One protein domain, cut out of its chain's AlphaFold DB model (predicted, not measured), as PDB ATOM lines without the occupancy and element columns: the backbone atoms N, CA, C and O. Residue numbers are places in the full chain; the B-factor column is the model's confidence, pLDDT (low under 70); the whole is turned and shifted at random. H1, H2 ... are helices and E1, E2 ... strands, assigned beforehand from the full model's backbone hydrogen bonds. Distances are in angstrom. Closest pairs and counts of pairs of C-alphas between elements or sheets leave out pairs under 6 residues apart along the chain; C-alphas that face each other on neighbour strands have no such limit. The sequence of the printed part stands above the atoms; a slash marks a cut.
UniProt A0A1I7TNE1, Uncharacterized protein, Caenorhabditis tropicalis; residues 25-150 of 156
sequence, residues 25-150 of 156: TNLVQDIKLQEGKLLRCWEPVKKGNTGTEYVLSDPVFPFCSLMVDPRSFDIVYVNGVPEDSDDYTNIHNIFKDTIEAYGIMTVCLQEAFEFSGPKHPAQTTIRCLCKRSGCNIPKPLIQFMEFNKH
ATOM      1  N   THR A  25     118.477  46.949  74.599       73.62
ATOM      2  CA  THR A  25     117.276  47.152  73.762       73.62
ATOM      3  C   THR A  25     115.988  47.183  74.581       73.62
ATOM      4  O   THR A  25     114.976  47.704  74.118       73.62
ATOM      5  N   ASN A  26     116.026  46.668  75.815       86.12
ATOM      6  CA  ASN A  26     114.955  46.803  76.793       86.12
ATOM      7  C   ASN A  26     115.488  46.797  78.238       86.12
ATOM      8  O   ASN A  26     116.656  46.509  78.503       86.12
ATOM      9  N   LEU A  27     114.593  47.102  79.177       87.81
ATOM     10  CA  LEU A  27     114.903  47.260  80.596       87.81
ATOM     11  C   LEU A  27     115.329  45.962  81.293       87.81
ATOM     12  O   LEU A  27     116.211  45.988  82.142       87.81
ATOM     13  N   VAL A  28     114.756  44.815  80.921       89.25
ATOM     14  CA  VAL A  28     115.152  43.522  81.506       89.25
ATOM     15  C   VAL A  28     116.594  43.185  81.126       89.25
ATOM     16  O   VAL A  28     117.367  42.732  81.967       89.25
ATOM     17  N   GLN A  29     116.983  43.453  79.878       87.88
ATOM     18  CA  GLN A  29     118.368  43.305  79.435       87.88
ATOM     19  C   GLN A  29     119.304  44.286  80.144       87.88
ATOM     20  O   GLN A  29     120.404  43.889  80.515       87.88
ATOM     21  N   ASP A  30     118.875  45.535  80.358       87.62
ATOM     22  CA  ASP A  30     119.654  46.524  81.117       87.62
ATOM     23  C   ASP A  30     119.968  46.012  82.526       87.62
ATOM     24  O   ASP A  30     121.130  45.965  82.915       87.62
ATOM     25  N   ILE A  31     118.957  45.527  83.256       88.00
ATOM     26  CA  ILE A  31     119.129  44.964  84.606       88.00
ATOM     27  C   ILE A  31     120.146  43.819  84.597       88.00
ATOM     28  O   ILE A  31     121.085  43.821  85.389       88.00
ATOM     29  N   LYS A  32     120.003  42.870  83.665       85.81
ATOM     30  CA  LYS A  32     120.909  41.715  83.555       85.81
ATOM     31  C   LYS A  32     122.337  42.123  83.208       85.81
ATOM     32  O   LYS A  32     123.285  41.561  83.735       85.81
ATOM     33  N   LEU A  33     122.513  43.139  82.365       85.38
ATOM     34  CA  LEU A  33     123.835  43.670  82.029       85.38
ATOM     35  C   LEU A  33     124.518  44.375  83.206       85.38
ATOM     36  O   LEU A  33     125.731  44.586  83.146       85.38
ATOM     37  N   GLN A  34     123.775  44.778  84.236       85.62
ATOM     38  CA  GLN A  34     124.320  45.372  85.460       85.62
ATOM     39  C   GLN A  34     124.567  44.328  86.558       85.62
ATOM     40  O   GLN A  34     125.184  44.640  87.577       85.62
ATOM     41  N   GLU A  35     124.144  43.079  86.352       84.12
ATOM     42  CA  GLU A  35     124.373  42.001  87.302       84.12
ATOM     43  C   GLU A  35     125.877  41.778  87.533       84.12
ATOM     44  O   GLU A  35     126.682  41.728  86.603       84.12
ATOM     45  N   GLY A  36     126.270  41.690  88.806       83.06
ATOM     46  CA  GLY A  36     127.660  41.472  89.217       83.06
ATOM     47  C   GLY A  36     128.605  42.666  89.036       83.06
ATOM     48  O   GLY A  36     129.771  42.557  89.412       83.06
ATOM     49  N   LYS A  37     128.143  43.804  88.499       90.44
ATOM     50  CA  LYS A  37     128.968  45.013  88.369       90.44
ATOM     51  C   LYS A  37     128.974  45.830  89.655       90.44
ATOM     52  O   LYS A  37     127.961  45.930  90.345       90.44
ATOM     53  N   LEU A  38     130.109  46.471  89.920       94.50
ATOM     54  CA  LEU A  38     130.168  47.597  90.846       94.50
ATOM     55  C   LEU A  38     129.623  48.850  90.155       94.50
ATOM     56  O   LEU A  38     129.793  49.050  88.950       94.50
ATOM     57  N   LEU A  39     128.940  49.678  90.932       95.00
ATOM     58  CA  LEU A  39     128.088  50.757  90.462       95.00
ATOM     59  C   LEU A  39     128.688  52.114  90.812       95.00
ATOM     60  O   LEU A  39     129.293  52.295  91.872       95.00
ATOM     61  N   ARG A  40     128.464  53.079  89.917       95.75
ATOM     62  CA  ARG A  40     128.661  54.511  90.171       95.75
ATOM     63  C   ARG A  40     127.371  55.045  90.778       95.75
ATOM     64  O   ARG A  40     126.325  54.913  90.147       95.75
ATOM     65  N   CYS A  41     127.411  55.639  91.961       96.38
ATOM     66  CA  CYS A  41     126.218  56.134  92.649       96.38
ATOM     67  C   CYS A  41     126.286  57.646  92.818       96.38
ATOM     68  O   CYS A  41     127.371  58.206  92.950       96.38
ATOM     69  N   TRP A  42     125.136  58.317  92.804       95.00
ATOM     70  CA  TRP A  42     125.081  59.723  93.182       95.00
ATOM     71  C   TRP A  42     125.380  59.848  94.671       95.00
ATOM     72  O   TRP A  42     124.735  59.193  95.493       95.00
ATOM     73  N   GLU A  43     126.349  60.693  94.998       93.06
ATOM     74  CA  GLU A  43     126.765  61.008  96.358       93.06
ATOM     75  C   GLU A  43     126.855  62.531  96.533       93.06
ATOM     76  O   GLU A  43     127.201  63.245  95.584       93.06
ATOM     77  N   PRO A  44     126.541  63.066  97.725       90.81
ATOM     78  CA  PRO A  44     126.714  64.485  97.997       90.81
ATOM     79  C   PRO A  44     128.203  64.848  97.978       90.81
ATOM     80  O   PRO A  44     129.026  64.174  98.599       90.81
ATOM     81  N   VAL A  45     128.551  65.972  97.345       85.44
ATOM     82  CA  VAL A  45     129.949  66.453  97.264       85.44
ATOM     83  C   VAL A  45     130.558  66.695  98.654       85.44
ATOM     84  O   VAL A  45     131.761  66.532  98.859       85.44
ATOM     85  N   LYS A  46     129.733  67.072  99.640       75.56
ATOM     86  CA  LYS A  46     130.140  67.236 101.042       75.56
ATOM     87  C   LYS A  46     129.389  66.245 101.927       75.56
ATOM     88  O   LYS A  46     128.168  66.335 102.051       75.56
ATOM     89  N   LYS A  47     130.126  65.352 102.598       60.72
ATOM     90  CA  LYS A  47     129.571  64.446 103.618       60.72
ATOM     91  C   LYS A  47     128.910  65.256 104.744       60.72
ATOM     92  O   LYS A  47     129.529  66.169 105.285       60.72
ATOM     93  N   GLY A  48     127.674  64.906 105.103       54.81
ATOM     94  CA  GLY A  48     126.971  65.448 106.276       54.81
ATOM     95  C   GLY A  48     126.111  66.697 106.052       54.81
ATOM     96  O   GLY A  48     125.461  67.136 106.994       54.81
ATOM     97  N   ASN A  49     126.049  67.245 104.835       45.72
ATOM     98  CA  ASN A  49     125.074  68.279 104.483       45.72
ATOM     99  C   ASN A  49     123.972  67.687 103.600       45.72
ATOM    100  O   ASN A  49     124.235  66.795 102.795       45.72
ATOM    101  N   THR A  50     122.769  68.261 103.670       53.81
ATOM    102  CA  THR A  50     121.698  68.147 102.660       53.81
ATOM    103  C   THR A  50     122.122  68.836 101.351       53.81
ATOM    104  O   THR A  50     121.426  69.715 100.842       53.81
ATOM    105  N   GLY A  51     123.344  68.561 100.885       54.50
ATOM    106  CA  GLY A  51     123.980  69.258  99.782       54.50
ATOM    107  C   GLY A  51     123.086  69.220  98.550       54.50
ATOM    108  O   GLY A  51     122.516  68.191  98.212       54.50
ATOM    109  N   THR A  52     122.952  70.361  97.883       65.19
ATOM    110  CA  THR A  52     122.242  70.463  96.602       65.19
ATOM    111  C   THR A  52     123.075  69.929  95.439       65.19
ATOM    112  O   THR A  52     122.548  69.736  94.346       65.19
ATOM    113  N   GLU A  53     124.372  69.706  95.662       85.62
ATOM    114  CA  GLU A  53     125.333  69.260  94.659       85.62
ATOM    115  C   GLU A  53     125.706  67.795  94.875       85.62
ATOM    116  O   GLU A  53     126.198  67.403  95.939       85.62
ATOM    117  N   TYR A  54     125.495  67.010  93.823       90.62
ATOM    118  CA  TYR A  54     125.751  65.579  93.778       90.62
ATOM    119  C   TYR A  54     126.710  65.266  92.640       90.62
ATOM    120  O   TYR A  54     126.654  65.891  91.579       90.62
ATOM    121  N   VAL A  55     127.560  64.271  92.851       93.25
ATOM    122  CA  VAL A  55     128.465  63.727  91.835       93.25
ATOM    123  C   VAL A  55     128.320  62.217  91.786       93.25
ATOM    124  O   VAL A  55     127.924  61.594  92.769       93.25
ATOM    125  N   LEU A  56     128.619  61.626  90.633       94.44
ATOM    126  CA  LEU A  56     128.720  60.178  90.523       94.44
ATOM    127  C   LEU A  56     130.060  59.716  91.080       94.44
ATOM    128  O   LEU A  56     131.105  60.248  90.708       94.44
ATOM    129  N   SER A  57     130.009  58.706  91.936       94.88
ATOM    130  CA  SER A  57     131.187  58.031  92.457       94.88
ATOM    131  C   SER A  57     131.944  57.260  91.368       94.88
ATOM    132  O   SER A  57     131.449  57.021  90.256       94.88
ATOM    133  N   ASP A  58     133.128  56.777  91.736       95.06
ATOM    134  CA  ASP A  58     133.775  55.664  91.044       95.06
ATOM    135  C   ASP A  58     132.904  54.388  91.126       95.06
ATOM    136  O   ASP A  58     132.037  54.289  92.006       95.06
ATOM    137  N   PRO A  59     133.086  53.407  90.219       94.75
ATOM    138  CA  PRO A  59     132.317  52.161  90.216       94.75
ATOM    139  C   PRO A  59     132.790  51.219  91.330       94.75
ATOM    140  O   PRO A  59     133.520  50.262  91.082       94.75
ATOM    141  N   VAL A  60     132.399  51.509  92.571       95.81
ATOM    142  CA  VAL A  60     132.896  50.807  93.769       95.81
ATOM    143  C   VAL A  60     131.794  50.201  94.632       95.81
ATOM    144  O   VAL A  60     132.095  49.409  95.522       95.81
ATOM    145  N   PHE A  61     130.526  50.532  94.378       96.69
ATOM    146  CA  PHE A  61     129.428  50.117  95.248       96.69
ATOM    147  C   PHE A  61     128.633  48.932  94.682       96.69
ATOM    148  O   PHE A  61     128.303  48.938  93.500       96.69
ATOM    149  N   PRO A  62     128.249  47.938  95.497       95.38
ATOM    150  CA  PRO A  62     127.322  46.874  95.094       95.38
ATOM    151  C   PRO A  62     125.893  47.373  94.823       95.38
ATOM    152  O   PRO A  62     125.181  46.796  93.997       95.38
ATOM    153  N   PHE A  63     125.468  48.437  95.514       95.62
ATOM    154  CA  PHE A  63     124.143  49.044  95.396       95.62
ATOM    155  C   PHE A  63     124.234  50.561  95.517       95.62
ATOM    156  O   PHE A  63     125.078  51.090  96.244       95.62
ATOM    157  N   CYS A  64     123.296  51.254  94.880       96.88
ATOM    158  CA  CYS A  64     123.025  52.649  95.189       96.88
ATOM    159  C   CYS A  64     121.767  52.750  96.054       96.88
ATOM    160  O   CYS A  64     120.806  52.009  95.828       96.88
ATOM    161  N   SER A  65     121.754  53.674  97.014       96.81
ATOM    162  CA  SER A  65     120.602  53.918  97.879       96.81
ATOM    163  C   SER A  65     120.008  55.306  97.710       96.81
ATOM    164  O   SER A  65     120.718  56.286  97.467       96.81
ATOM    165  N   LEU A  66     118.690  55.360  97.892       96.00
ATOM    166  CA  LEU A  66     117.907  56.557  98.152       96.00
ATOM    167  C   LEU A  66     117.128  56.343  99.449       96.00
ATOM    168  O   LEU A  66     116.367  55.390  99.568       96.00
ATOM    169  N   MET A  67     117.309  57.228 100.414       94.38
ATOM    170  CA  MET A  67     116.610  57.234 101.691       94.38
ATOM    171  C   MET A  67     115.782  58.505 101.788       94.38
ATOM    172  O   MET A  67     116.248  59.584 101.433       94.38
ATOM    173  N   VAL A  68     114.547  58.391 102.250       92.81
ATOM    174  CA  VAL A  68     113.651  59.540 102.386       92.81
ATOM    175  C   VAL A  68     113.820  60.178 103.771       92.81
ATOM    176  O   VAL A  68     114.146  59.493 104.741       92.81
ATOM    177  N   ASP A  69     113.606  61.486 103.910       89.75
ATOM    178  CA  ASP A  69     113.464  62.082 105.238       89.75
ATOM    179  C   ASP A  69     112.191  61.551 105.922       89.75
ATOM    180  O   ASP A  69     111.115  61.551 105.317       89.75
ATOM    181  N   PRO A  70     112.255  61.135 107.199       86.19
ATOM    182  CA  PRO A  70     111.094  60.596 107.910       86.19
ATOM    183  C   PRO A  70     109.934  61.599 108.044       86.19
ATOM    184  O   PRO A  70     108.827  61.208 108.408       86.19
ATOM    185  N   ARG A  71     110.166  62.894 107.783       86.62
ATOM    186  CA  ARG A  71     109.163  63.963 107.894       86.62
ATOM    187  C   ARG A  71     108.744  64.553 106.546       86.62
ATOM    188  O   ARG A  71     107.785  65.321 106.520       86.62
ATOM    189  N   SER A  72     109.433  64.244 105.444       86.31
ATOM    190  CA  SER A  72     109.122  64.798 104.121       86.31
ATOM    191  C   SER A  72     109.587  63.887 102.986       86.31
ATOM    192  O   SER A  72     110.776  63.621 102.838       86.31
ATOM    193  N   PHE A  73     108.651  63.495 102.113       81.06
ATOM    194  CA  PHE A  73     108.950  62.712 100.907       81.06
ATOM    195  C   PHE A  73     109.708  63.486  99.817       81.06
ATOM    196  O   PHE A  73     110.195  62.879  98.859       81.06
ATOM    197  N   ASP A  74     109.817  64.807  99.968       86.56
ATOM    198  CA  ASP A  74     110.524  65.684  99.033       86.56
ATOM    199  C   ASP A  74     112.018  65.794  99.350       86.56
ATOM    200  O   ASP A  74     112.812  66.180  98.491       86.56
ATOM    201  N   ILE A  75     112.406  65.443 100.577       89.00
ATOM    202  CA  ILE A  75     113.794  65.442 101.021       89.00
ATOM    203  C   ILE A  75     114.309  64.011 100.923       89.00
ATOM    204  O   ILE A  75     113.772  63.093 101.542       89.00
ATOM    205  N   VAL A  76     115.360  63.828 100.128       91.69
ATOM    206  CA  VAL A  76     115.998  62.530  99.920       91.69
ATOM    207  C   VAL A  76     117.495  62.623 100.170       91.69
ATOM    208  O   VAL A  76     118.124  63.651  99.920       91.69
ATOM    209  N   TYR A  77     118.057  61.518 100.630       92.12
ATOM    210  CA  TYR A  77     119.474  61.312 100.856       92.12
ATOM    211  C   TYR A  77     119.916  60.168  99.953       92.12
ATOM    212  O   TYR A  77     119.330  59.087  99.989       92.12
ATOM    213  N   VAL A  78     120.916  60.412  99.114       94.50
ATOM    214  CA  VAL A  78     121.421  59.413  98.169       94.50
ATOM    215  C   VAL A  78     122.890  59.134  98.439       94.50
ATOM    216  O   VAL A  78     123.652  60.047  98.758       94.50
ATOM    217  N   ASN A  79     123.276  57.867  98.353       94.62
ATOM    218  CA  ASN A  79     124.647  57.427  98.581       94.62
ATOM    219  C   ASN A  79     124.905  56.072  97.914       94.62
ATOM    220  O   ASN A  79     123.971  55.333  97.596       94.62
ATOM    221  N   GLY A  80     126.177  55.735  97.723       96.38
ATOM    222  CA  GLY A  80     126.573  54.349  97.508       96.38
ATOM    223  C   GLY A  80     126.498  53.551  98.806       96.38
ATOM    224  O   GLY A  80     126.673  54.107  99.894       96.38
ATOM    225  N   VAL A  81     126.207  52.256  98.710       95.81
ATOM    226  CA  VAL A  81     126.121  51.359  99.870       95.81
ATOM    227  C   VAL A  81     127.365  50.480  99.916       95.81
ATOM    228  O   VAL A  81     127.508  49.637  99.035       95.81
ATOM    229  N   PRO A  82     128.272  50.651 100.893       94.62
ATOM    230  CA  PRO A  82     129.393  49.735 101.086       94.62
ATOM    231  C   PRO A  82     128.897  48.321 101.415       94.62
ATOM    232  O   PRO A  82     127.975  48.163 102.213       94.62
ATOM    233  N   GLU A  83     129.511  47.296 100.819       92.00
ATOM    234  CA  GLU A  83     129.137  45.890 101.058       92.00
ATOM    235  C   GLU A  83     129.328  45.484 102.528       92.00
ATOM    236  O   GLU A  83     128.580  44.669 103.047       92.00
ATOM    237  N   ASP A  84     130.308  46.078 103.210       93.31
ATOM    238  CA  ASP A  84     130.670  45.790 104.598       93.31
ATOM    239  C   ASP A  84     129.850  46.576 105.633       93.31
ATOM    240  O   ASP A  84     130.102  46.455 106.833       93.31
ATOM    241  N   SER A  85     128.868  47.381 105.204       90.94
ATOM    242  CA  SER A  85     128.071  48.182 106.135       90.94
ATOM    243  C   SER A  85     126.986  47.381 106.869       90.94
ATOM    244  O   SER A  85     126.477  47.871 107.871       90.94
ATOM    245  N   ASP A  86     126.559  46.231 106.331       90.88
ATOM    246  CA  ASP A  86     125.490  45.371 106.872       90.88
ATOM    247  C   ASP A  86     125.521  43.969 106.213       90.88
ATOM    248  O   ASP A  86     126.278  43.740 105.270       90.88
ATOM    249  N   ASP A  87     124.673  43.035 106.657       94.06
ATOM    250  CA  ASP A  87     124.431  41.765 105.958       94.06
ATOM    251  C   ASP A  87     123.422  41.941 104.809       94.06
ATOM    252  O   ASP A  87     122.201  41.821 104.962       94.06
ATOM    253  N   TYR A  88     123.950  42.178 103.608       93.31
ATOM    254  CA  TYR A  88     123.153  42.321 102.388       93.31
ATOM    255  C   TYR A  88     122.843  41.000 101.669       93.31
ATOM    256  O   TYR A  88     122.329  41.033 100.547       93.31
ATOM    257  N   THR A  89     123.090  39.831 102.277       94.06
ATOM    258  CA  THR A  89     122.893  38.518 101.628       94.06
ATOM    259  C   THR A  89     121.494  38.379 101.020       94.06
ATOM    260  O   THR A  89     121.341  38.006  99.853       94.06
ATOM    261  N   ASN A  90     120.457  38.746 101.775       93.50
ATOM    262  CA  ASN A  90     119.074  38.661 101.302       93.50
ATOM    263  C   ASN A  90     118.765  39.676 100.197       93.50
ATOM    264  O   ASN A  90     118.058  39.350  99.245       93.50
ATOM    265  N   ILE A  91     119.334  40.880 100.270       94.00
ATOM    266  CA  ILE A  91     119.171  41.900  99.230       94.00
ATOM    267  C   ILE A  91     119.809  41.437  97.920       94.00
ATOM    268  O   ILE A  91     119.183  41.532  96.863       94.00
ATOM    269  N   HIS A  92     121.015  40.864  97.973       93.06
ATOM    270  CA  HIS A  92     121.644  40.261  96.797       93.06
ATOM    271  C   HIS A  92     120.777  39.168  96.187       93.06
ATOM    272  O   HIS A  92     120.641  39.137  94.967       93.06
ATOM    273  N   ASN A  93     120.179  38.305  97.009       92.06
ATOM    274  CA  ASN A  93     119.308  37.236  96.522       92.06
ATOM    275  C   ASN A  93     118.063  37.784  95.816       92.06
ATOM    276  O   ASN A  93     117.731  37.292  94.743       92.06
ATOM    277  N   ILE A  94     117.438  38.842  96.344       91.94
ATOM    278  CA  ILE A  94     116.296  39.493  95.683       91.94
ATOM    279  C   ILE A  94     116.693  40.015  94.296       91.94
ATOM    280  O   ILE A  94     115.972  39.801  93.329       91.94
ATOM    281  N   PHE A  95     117.851  40.668  94.166       91.19
ATOM    282  CA  PHE A  95     118.303  41.175  92.865       91.19
ATOM    283  C   PHE A  95     118.783  40.087  91.898       91.19
ATOM    284  O   PHE A  95     118.785  40.325  90.692       91.19
ATOM    285  N   LYS A  96     119.201  38.921  92.403       86.94
ATOM    286  CA  LYS A  96     119.575  37.752  91.587       86.94
ATOM    287  C   LYS A  96     118.363  36.982  91.070       86.94
ATOM    288  O   LYS A  96     118.495  36.270  90.078       86.94
ATOM    289  N   ASP A  97     117.207  37.108  91.722       79.94
ATOM    290  CA  ASP A  97     115.975  36.420  91.332       79.94
ATOM    291  C   ASP A  97     115.364  37.048  90.067       79.94
ATOM    292  O   ASP A  97     114.405  37.823  90.089       79.94
ATOM    293  N   THR A  98     116.000  36.760  88.931       75.12
ATOM    294  CA  THR A  98     115.589  37.211  87.605       75.12
ATOM    295  C   THR A  98     115.287  36.000  86.723       75.12
ATOM    296  O   THR A  98     116.029  35.020  86.701       75.12
ATOM    297  N   ILE A  99     114.186  36.060  85.969       79.19
ATOM    298  CA  ILE A  99     113.859  35.081  84.917       79.19
ATOM    299  C   ILE A  99     113.963  35.759  83.545       79.19
ATOM    300  O   ILE A  99     114.273  36.945  83.449       79.19
ATOM    301  N   GLU A 100     113.768  35.038  82.438       78.06
ATOM    302  CA  GLU A 100     114.061  35.572  81.096       78.06
ATOM    303  C   GLU A 100     113.395  36.936  80.813       78.06
ATOM    304  O   GLU A 100     114.077  37.864  80.375       78.06
ATOM    305  N   ALA A 101     112.119  37.085  81.178       84.25
ATOM    306  CA  ALA A 101     111.299  38.273  80.933       84.25
ATOM    307  C   ALA A 101     111.062  39.162  82.175       84.25
ATOM    308  O   ALA A 101     110.162  39.999  82.165       84.25
ATOM    309  N   TYR A 102     111.838  38.984  83.248       87.62
ATOM    310  CA  TYR A 102     111.642  39.699  84.514       87.62
ATOM    311  C   TYR A 102     112.979  40.041  85.166       87.62
ATOM    312  O   TYR A 102     113.906  39.235  85.159       87.62
ATOM    313  N   GLY A 103     113.062  41.221  85.770       88.50
ATOM    314  CA  GLY A 103     114.198  41.614  86.589       88.50
ATOM    315  C   GLY A 103     113.774  42.608  87.659       88.50
ATOM    316  O   GLY A 103     112.903  43.447  87.423       88.50
ATOM    317  N   ILE A 104     114.398  42.520  88.830       91.44
ATOM    318  CA  ILE A 104     114.157  43.451  89.931       91.44
ATOM    319  C   ILE A 104     115.038  44.684  89.720       91.44
ATOM    320  O   ILE A 104     116.257  44.589  89.609       91.44
ATOM    321  N   MET A 105     114.416  45.857  89.672       89.25
ATOM    322  CA  MET A 105     115.113  47.121  89.405       89.25
ATOM    323  C   MET A 105     115.497  47.857  90.682       89.25
ATOM    324  O   MET A 105     116.605  48.382  90.808       89.25
ATOM    325  N   THR A 106     114.551  47.882  91.617       94.31
ATOM    326  CA  THR A 106     114.615  48.634  92.862       94.31
ATOM    327  C   THR A 106     113.873  47.849  93.933       94.31
ATOM    328  O   THR A 106     112.780  47.343  93.683       94.31
ATOM    329  N   VAL A 107     114.445  47.789  95.131       95.12
ATOM    330  CA  VAL A 107     113.820  47.223  96.329       95.12
ATOM    331  C   VAL A 107     113.714  48.339  97.354       95.12
ATOM    332  O   VAL A 107     114.728  48.948  97.679       95.12
ATOM    333  N   CYS A 108     112.516  48.619  97.862       95.62
ATOM    334  CA  CYS A 108     112.309  49.612  98.915       95.62
ATOM    335  C   CYS A 108     111.907  48.926 100.218       95.62
ATOM    336  O   CYS A 108     110.999  48.098 100.239       95.62
ATOM    337  N   LEU A 109     112.591  49.295 101.293       94.25
ATOM    338  CA  LEU A 109     112.423  48.773 102.637       94.25
ATOM    339  C   LEU A 109     111.887  49.894 103.520       94.25
ATOM    340  O   LEU A 109     112.367  51.024 103.445       94.25
ATOM    341  N   GLN A 110     110.903  49.585 104.360       93.69
ATOM    342  CA  GLN A 110     110.531  50.458 105.465       93.69
ATOM    343  C   GLN A 110     111.359  50.045 106.681       93.69
ATOM    344  O   GLN A 110     111.203  48.941 107.198       93.69
ATOM    345  N   GLU A 111     112.253  50.922 107.110       90.56
ATOM    346  CA  GLU A 111     113.277  50.644 108.111       90.56
ATOM    347  C   GLU A 111     113.080  51.541 109.330       90.56
ATOM    348  O   GLU A 111     112.727  52.715 109.204       90.56
ATOM    349  N   ALA A 112     113.309  50.979 110.515       89.38
ATOM    350  CA  ALA A 112     113.329  51.715 111.770       89.38
ATOM    351  C   ALA A 112     114.783  51.913 112.210       89.38
ATOM    352  O   ALA A 112     115.523  50.947 112.380       89.38
ATOM    353  N   PHE A 113     115.174  53.166 112.410       83.06
ATOM    354  CA  PHE A 113     116.520  53.559 112.799       83.06
ATOM    355  C   PHE A 113     116.538  54.189 114.183       83.06
ATOM    356  O   PHE A 113     115.733  55.064 114.502       83.06
ATOM    357  N   GLU A 114     117.533  53.815 114.978       84.50
ATOM    358  CA  GLU A 114     117.793  54.401 116.290       84.50
ATOM    359  C   GLU A 114     119.110  55.191 116.284       84.50
ATOM    360  O   GLU A 114     120.053  54.909 117.018       84.50
ATOM    361  N   PHE A 115     119.196  56.223 115.438       74.62
ATOM    362  CA  PHE A 115     120.422  57.029 115.312       74.62
ATOM    363  C   PHE A 115     120.793  57.806 116.586       74.62
ATOM    364  O   PHE A 115     121.929  58.246 116.732       74.62
ATOM    365  N   SER A 116     119.843  58.007 117.504       79.50
ATOM    366  CA  SER A 116     120.042  58.766 118.748       79.50
ATOM    367  C   SER A 116     120.192  57.880 119.993       79.50
ATOM    368  O   SER A 116     120.317  58.407 121.095       79.50
ATOM    369  N   GLY A 117     120.230  56.552 119.840       78.75
ATOM    370  CA  GLY A 117     120.386  55.600 120.943       78.75
ATOM    371  C   GLY A 117     119.093  55.285 121.722       78.75
ATOM    372  O   GLY A 117     118.069  55.935 121.506       78.75
ATOM    373  N   PRO A 118     119.164  54.353 122.699       82.31
ATOM    374  CA  PRO A 118     118.034  53.600 123.288       82.31
ATOM    375  C   PRO A 118     116.964  54.425 124.018       82.31
ATOM    376  O   PRO A 118     115.953  53.898 124.476       82.31
ATOM    377  N   LYS A 119     117.227  55.716 124.242       85.25
ATOM    378  CA  LYS A 119     116.359  56.621 125.012       85.25
ATOM    379  C   LYS A 119     115.555  57.568 124.127       85.25
ATOM    380  O   LYS A 119     114.764  58.353 124.649       85.25
ATOM    381  N   HIS A 120     115.772  57.526 122.819       81.38
ATOM    382  CA  HIS A 120     115.120  58.404 121.861       81.38
ATOM    383  C   HIS A 120     114.188  57.585 120.964       81.38
ATOM    384  O   HIS A 120     114.491  56.433 120.673       81.38
ATOM    385  N   PRO A 121     113.051  58.148 120.517       81.62
ATOM    386  CA  PRO A 121     112.164  57.436 119.610       81.62
ATOM    387  C   PRO A 121     112.902  56.991 118.345       81.62
ATOM    388  O   PRO A 121     113.591  57.797 117.711       81.62
ATOM    389  N   ALA A 122     112.717  55.725 117.967       84.12
ATOM    390  CA  ALA A 122     113.153  55.233 116.670       84.12
ATOM    391  C   ALA A 122     112.462  56.032 115.555       84.12
ATOM    392  O   ALA A 122     111.291  56.407 115.658       84.12
ATOM    393  N   GLN A 123     113.201  56.300 114.487       85.12
ATOM    394  CA  GLN A 123     112.692  56.965 113.298       85.12
ATOM    395  C   GLN A 123     112.406  55.916 112.239       85.12
ATOM    396  O   GLN A 123     113.290  55.142 111.885       85.12
ATOM    397  N   THR A 124     111.189  55.910 111.709       89.75
ATOM    398  CA  THR A 124     110.842  55.044 110.584       89.75
ATOM    399  C   THR A 124     110.979  55.817 109.286       89.75
ATOM    400  O   THR A 124     110.460  56.925 109.162       89.75
ATOM    401  N   THR A 125     111.650  55.230 108.307       91.56
ATOM    402  CA  THR A 125     111.822  55.814 106.977       91.56
ATOM    403  C   THR A 125     111.825  54.731 105.901       91.56
ATOM    404  O   THR A 125     111.840  53.541 106.200       91.56
ATOM    405  N   ILE A 126     111.768  55.146 104.640       93.44
ATOM    406  CA  ILE A 126     111.896  54.270 103.485       93.44
ATOM    407  C   ILE A 126     113.310  54.415 102.922       93.44
ATOM    408  O   ILE A 126     113.735  55.523 102.585       93.44
ATOM    409  N   ARG A 127     114.006  53.288 102.767       94.94
ATOM    410  CA  ARG A 127     115.262  53.178 102.021       94.94
ATOM    411  C   ARG A 127     115.049  52.297 100.800       94.94
ATOM    412  O   ARG A 127     114.663  51.138 100.914       94.94
ATOM    413  N   CYS A 128     115.307  52.844  99.624       97.00
ATOM    414  CA  CYS A 128     115.307  52.126  98.362       97.00
ATOM    415  C   CYS A 128     116.737  51.816  97.933       97.00
ATOM    416  O   CYS A 128     117.597  52.693  97.944       97.00
ATOM    417  N   LEU A 129     116.972  50.576  97.524       96.94
ATOM    418  CA  LEU A 129     118.205  50.088  96.924       96.94
ATOM    419  C   LEU A 129     117.947  49.816  95.446       96.94
ATOM    420  O   LEU A 129     116.892  49.292  95.093       96.94
ATOM    421  N   CYS A 130     118.893  50.156  94.579       95.56
ATOM    422  CA  CYS A 130     118.808  49.873  93.151       95.56
ATOM    423  C   CYS A 130     120.164  49.412  92.604       95.56
ATOM    424  O   CYS A 130     121.222  49.818  93.097       95.56
ATOM    425  N   LYS A 131     120.128  48.524  91.600       93.31
ATOM    426  CA  LYS A 131     121.308  47.793  91.107       93.31
ATOM    427  C   LYS A 131     121.724  48.204  89.691       93.31
ATOM    428  O   LYS A 131     121.892  47.365  88.813       93.31
ATOM    429  N   ARG A 132     121.833  49.515  89.448       92.94
ATOM    430  CA  ARG A 132     122.327  50.099  88.185       92.94
ATOM    431  C   ARG A 132     123.103  51.384  88.467       92.94
ATOM    432  O   ARG A 132     122.753  52.121  89.383       92.94
ATOM    433  N   SER A 133     124.131  51.689  87.680       93.75
ATOM    434  CA  SER A 133     124.883  52.938  87.878       93.75
ATOM    435  C   SER A 133     123.979  54.165  87.695       93.75
ATOM    436  O   SER A 133     123.217  54.245  86.734       93.75
ATOM    437  N   GLY A 134     124.048  55.107  88.636       94.25
ATOM    438  CA  GLY A 134     123.295  56.363  88.652       94.25
ATOM    439  C   GLY A 134     121.797  56.227  88.920       94.25
ATOM    440  O   GLY A 134     121.067  57.201  88.744       94.25
ATOM    441  N   CYS A 135     121.318  55.055  89.347       95.38
ATOM    442  CA  CYS A 135     119.891  54.816  89.576       95.38
ATOM    443  C   CYS A 135     119.311  55.619  90.750       95.38
ATOM    444  O   CYS A 135     118.120  55.932  90.741       95.38
ATOM    445  N   ASN A 136     120.136  55.986  91.738       96.25
ATOM    446  CA  ASN A 136     119.756  56.762  92.920       96.25
ATOM    447  C   ASN A 136     119.768  58.274  92.656       96.25
ATOM    448  O   ASN A 136     120.425  59.034  93.364       96.25
ATOM    449  N   ILE A 137     119.071  58.726  91.614       94.69
ATOM    450  CA  ILE A 137     118.999  60.159  91.315       94.69
ATOM    451  C   ILE A 137     118.516  60.951  92.549       94.69
ATOM    452  O   ILE A 137     117.594  60.500  93.235       94.69
ATOM    453  N   PRO A 138     119.086  62.135  92.840       93.62
ATOM    454  CA  PRO A 138     118.722  62.950  94.001       93.62
ATOM    455  C   PRO A 138     117.403  63.697  93.751       93.62
ATOM    456  O   PRO A 138     117.359  64.920  93.608       93.62
ATOM    457  N   LYS A 139     116.317  62.936  93.609       93.31
ATOM    458  CA  LYS A 139     114.957  63.424  93.367       93.31
ATOM    459  C   LYS A 139     113.972  62.770  94.338       93.31
ATOM    460  O   LYS A 139     114.229  61.650  94.771       93.31
ATOM    461  N   PRO A 140     112.835  63.425  94.642       93.56
ATOM    462  CA  PRO A 140     111.786  62.853  95.485       93.56
ATOM    463  C   PRO A 140     111.380  61.440  95.057       93.56
ATOM    464  O   PRO A 140     111.432  61.113  93.867       93.56
ATOM    465  N   LEU A 141     110.915  60.629  96.012       91.75
ATOM    466  CA  LEU A 141     110.684  59.188  95.833       91.75
ATOM    467  C   LEU A 141     109.905  58.848  94.553       91.75
ATOM    468  O   LEU A 141     110.314  57.970  93.798       91.75
ATOM    469  N   ILE A 142     108.814  59.564  94.270       93.12
ATOM    470  CA  ILE A 142     107.994  59.310  93.076       93.12
ATOM    471  C   ILE A 142     108.788  59.557  91.790       93.12
ATOM    472  O   ILE A 142     108.770  58.725  90.891       93.12
ATOM    473  N   GLN A 143     109.547  60.651  91.713       94.75
ATOM    474  CA  GLN A 143     110.373  60.962  90.542       94.75
ATOM    475  C   GLN A 143     111.517  59.958  90.369       94.75
ATOM    476  O   GLN A 143     111.835  59.583  89.245       94.75
ATOM    477  N   PHE A 144     112.109  59.491  91.471       94.19
ATOM    478  CA  PHE A 144     113.087  58.403  91.457       94.19
ATOM    479  C   PHE A 144     112.488  57.100  90.901       94.19
ATOM    480  O   PHE A 144     113.115  56.446  90.064       94.19
ATOM    481  N   MET A 145     111.271  56.739  91.321       93.94
ATOM    482  CA  MET A 145     110.587  55.545  90.817       93.94
ATOM    483  C   MET A 145     110.249  55.682  89.331       93.94
ATOM    484  O   MET A 145     110.503  54.749  88.575       93.94
ATOM    485  N   GLU A 146     109.739  56.840  88.896       94.62
ATOM    486  CA  GLU A 146     109.473  57.112  87.476       94.62
ATOM    487  C   GLU A 146     110.748  57.049  86.630       94.62
ATOM    488  O   GLU A 146     110.766  56.374  85.605       94.62
ATOM    489  N   PHE A 147     111.841  57.675  87.078       93.50
ATOM    490  CA  PHE A 147     113.125  57.630  86.376       93.50
ATOM    491  C   PHE A 147     113.600  56.196  86.152       93.50
ATOM    492  O   PHE A 147     114.041  55.836  85.059       93.50
ATOM    493  N   ASN A 148     113.467  55.353  87.177       93.44
ATOM    494  CA  ASN A 148     113.944  53.988  87.092       93.44
ATOM    495  C   ASN A 148     113.147  53.135  86.098       93.44
ATOM    496  O   ASN A 148     113.741  52.201  85.577       93.44
ATOM    497  N   LYS A 149     111.897  53.466  85.735       92.31
ATOM    498  CA  LYS A 149     111.084  52.710  84.748       92.31
ATOM    499  C   LYS A 149     111.685  52.632  83.343       92.31
ATOM    500  O   LYS A 149     111.189  51.875  82.509       92.31
ATOM    501  N   HIS A 150     112.728  53.403  83.069       90.25
ATOM    502  CA  HIS A 150     113.373  53.462  81.769       90.25
ATOM    503  C   HIS A 150     114.764  52.816  81.790       90.25
ATOM    504  O   HIS A 150     115.393  52.637  82.839       90.25
TER     505      HIS A 150
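Overview. This is residues 25 to 150 of the 156 residues of an uncharacterized protein of Caenorhabditis tropicalis (UniProt A0A1I7TNE1). A strongly twisted four-stranded sheet makes the body, with helix H3 packed on it and the small hairpin E1 and E2 set beside its edge strand E4. H2 grazes the sheet, H1 lies off it towards one end of the longest axis, and the turn after E5, around Lys 119, reaches the other end. The printed part has 126 residues with three named helices and six named strands, in the order H1 E1 E2 E3 E4 H2 E5 E6 H3; the large sheet runs E4 E3 E6 E5 and the small one E1 E2, both antiparallel. The class is mixed, helices and strands. The whole is compact, with a radius of gyration of the C-alphas of 14.8 A, yet elongated in outline, with spans of 48 by 30 by 26 A.

Arrangement. Start at H1, residues 27 to 34, which touches no helix. Go on to E1, residues 42 to 44, and E2, residues 54 to 56, an antiparallel hairpin at 139 degrees; N 43 and O 55 are 2.9 A apart. Next find the hairpin of E3, residues 63 to 69, and E4, residues 72 to 81, at 155 degrees, where N 67 and O 77 are 2.8 A apart. E4 bends by 67 degrees at residue 75. The closest C-alphas of E1 and E4 are those of Glu 43 and Asn 79, 4.7 A apart. After H2, residues 89 to 96, look for the hairpin of E5, residues 106 to 113, and E6, residues 123 to 130, at 157 degrees, with N 109 and O 127 2.8 A apart. E6 is also the antiparallel neighbour of E3, at 150 degrees, with N 66 and O 128 2.9 A apart. H1 is not on this sheet, and H2 only grazes it with residues 91 to 95. H3, residues 141 to 148, is on it; its closest C-alphas to E4 are those of Leu 141 and Phe 73, 6.4 A apart. In H1, H2 and H3 every O i to N i+4 pair is within hydrogen-bond range.

Along the chain. Find C-alpha 27 at (114.903, 47.260, 80.596), where H1 begins. E3 starts from C-alpha 63 at (124.143, 49.044, 95.396) and is 19.5 A long from first to last C-alpha; E4 is 22.1 A, E5 20.6 A and E6 22.2 A. H3 ends at C-alpha 148, at (113.944, 53.988, 87.092).

Size, cuts and confidence. The two C-alphas farthest apart are those of Thr 25 and Lys 119, 52.1 A. The printed part has no cut and no long link; the link from E3 to E4 is tight. Mean pLDDT of the printed part is 88.7, and residues 47 to 52, between E1 and E2, are under 70.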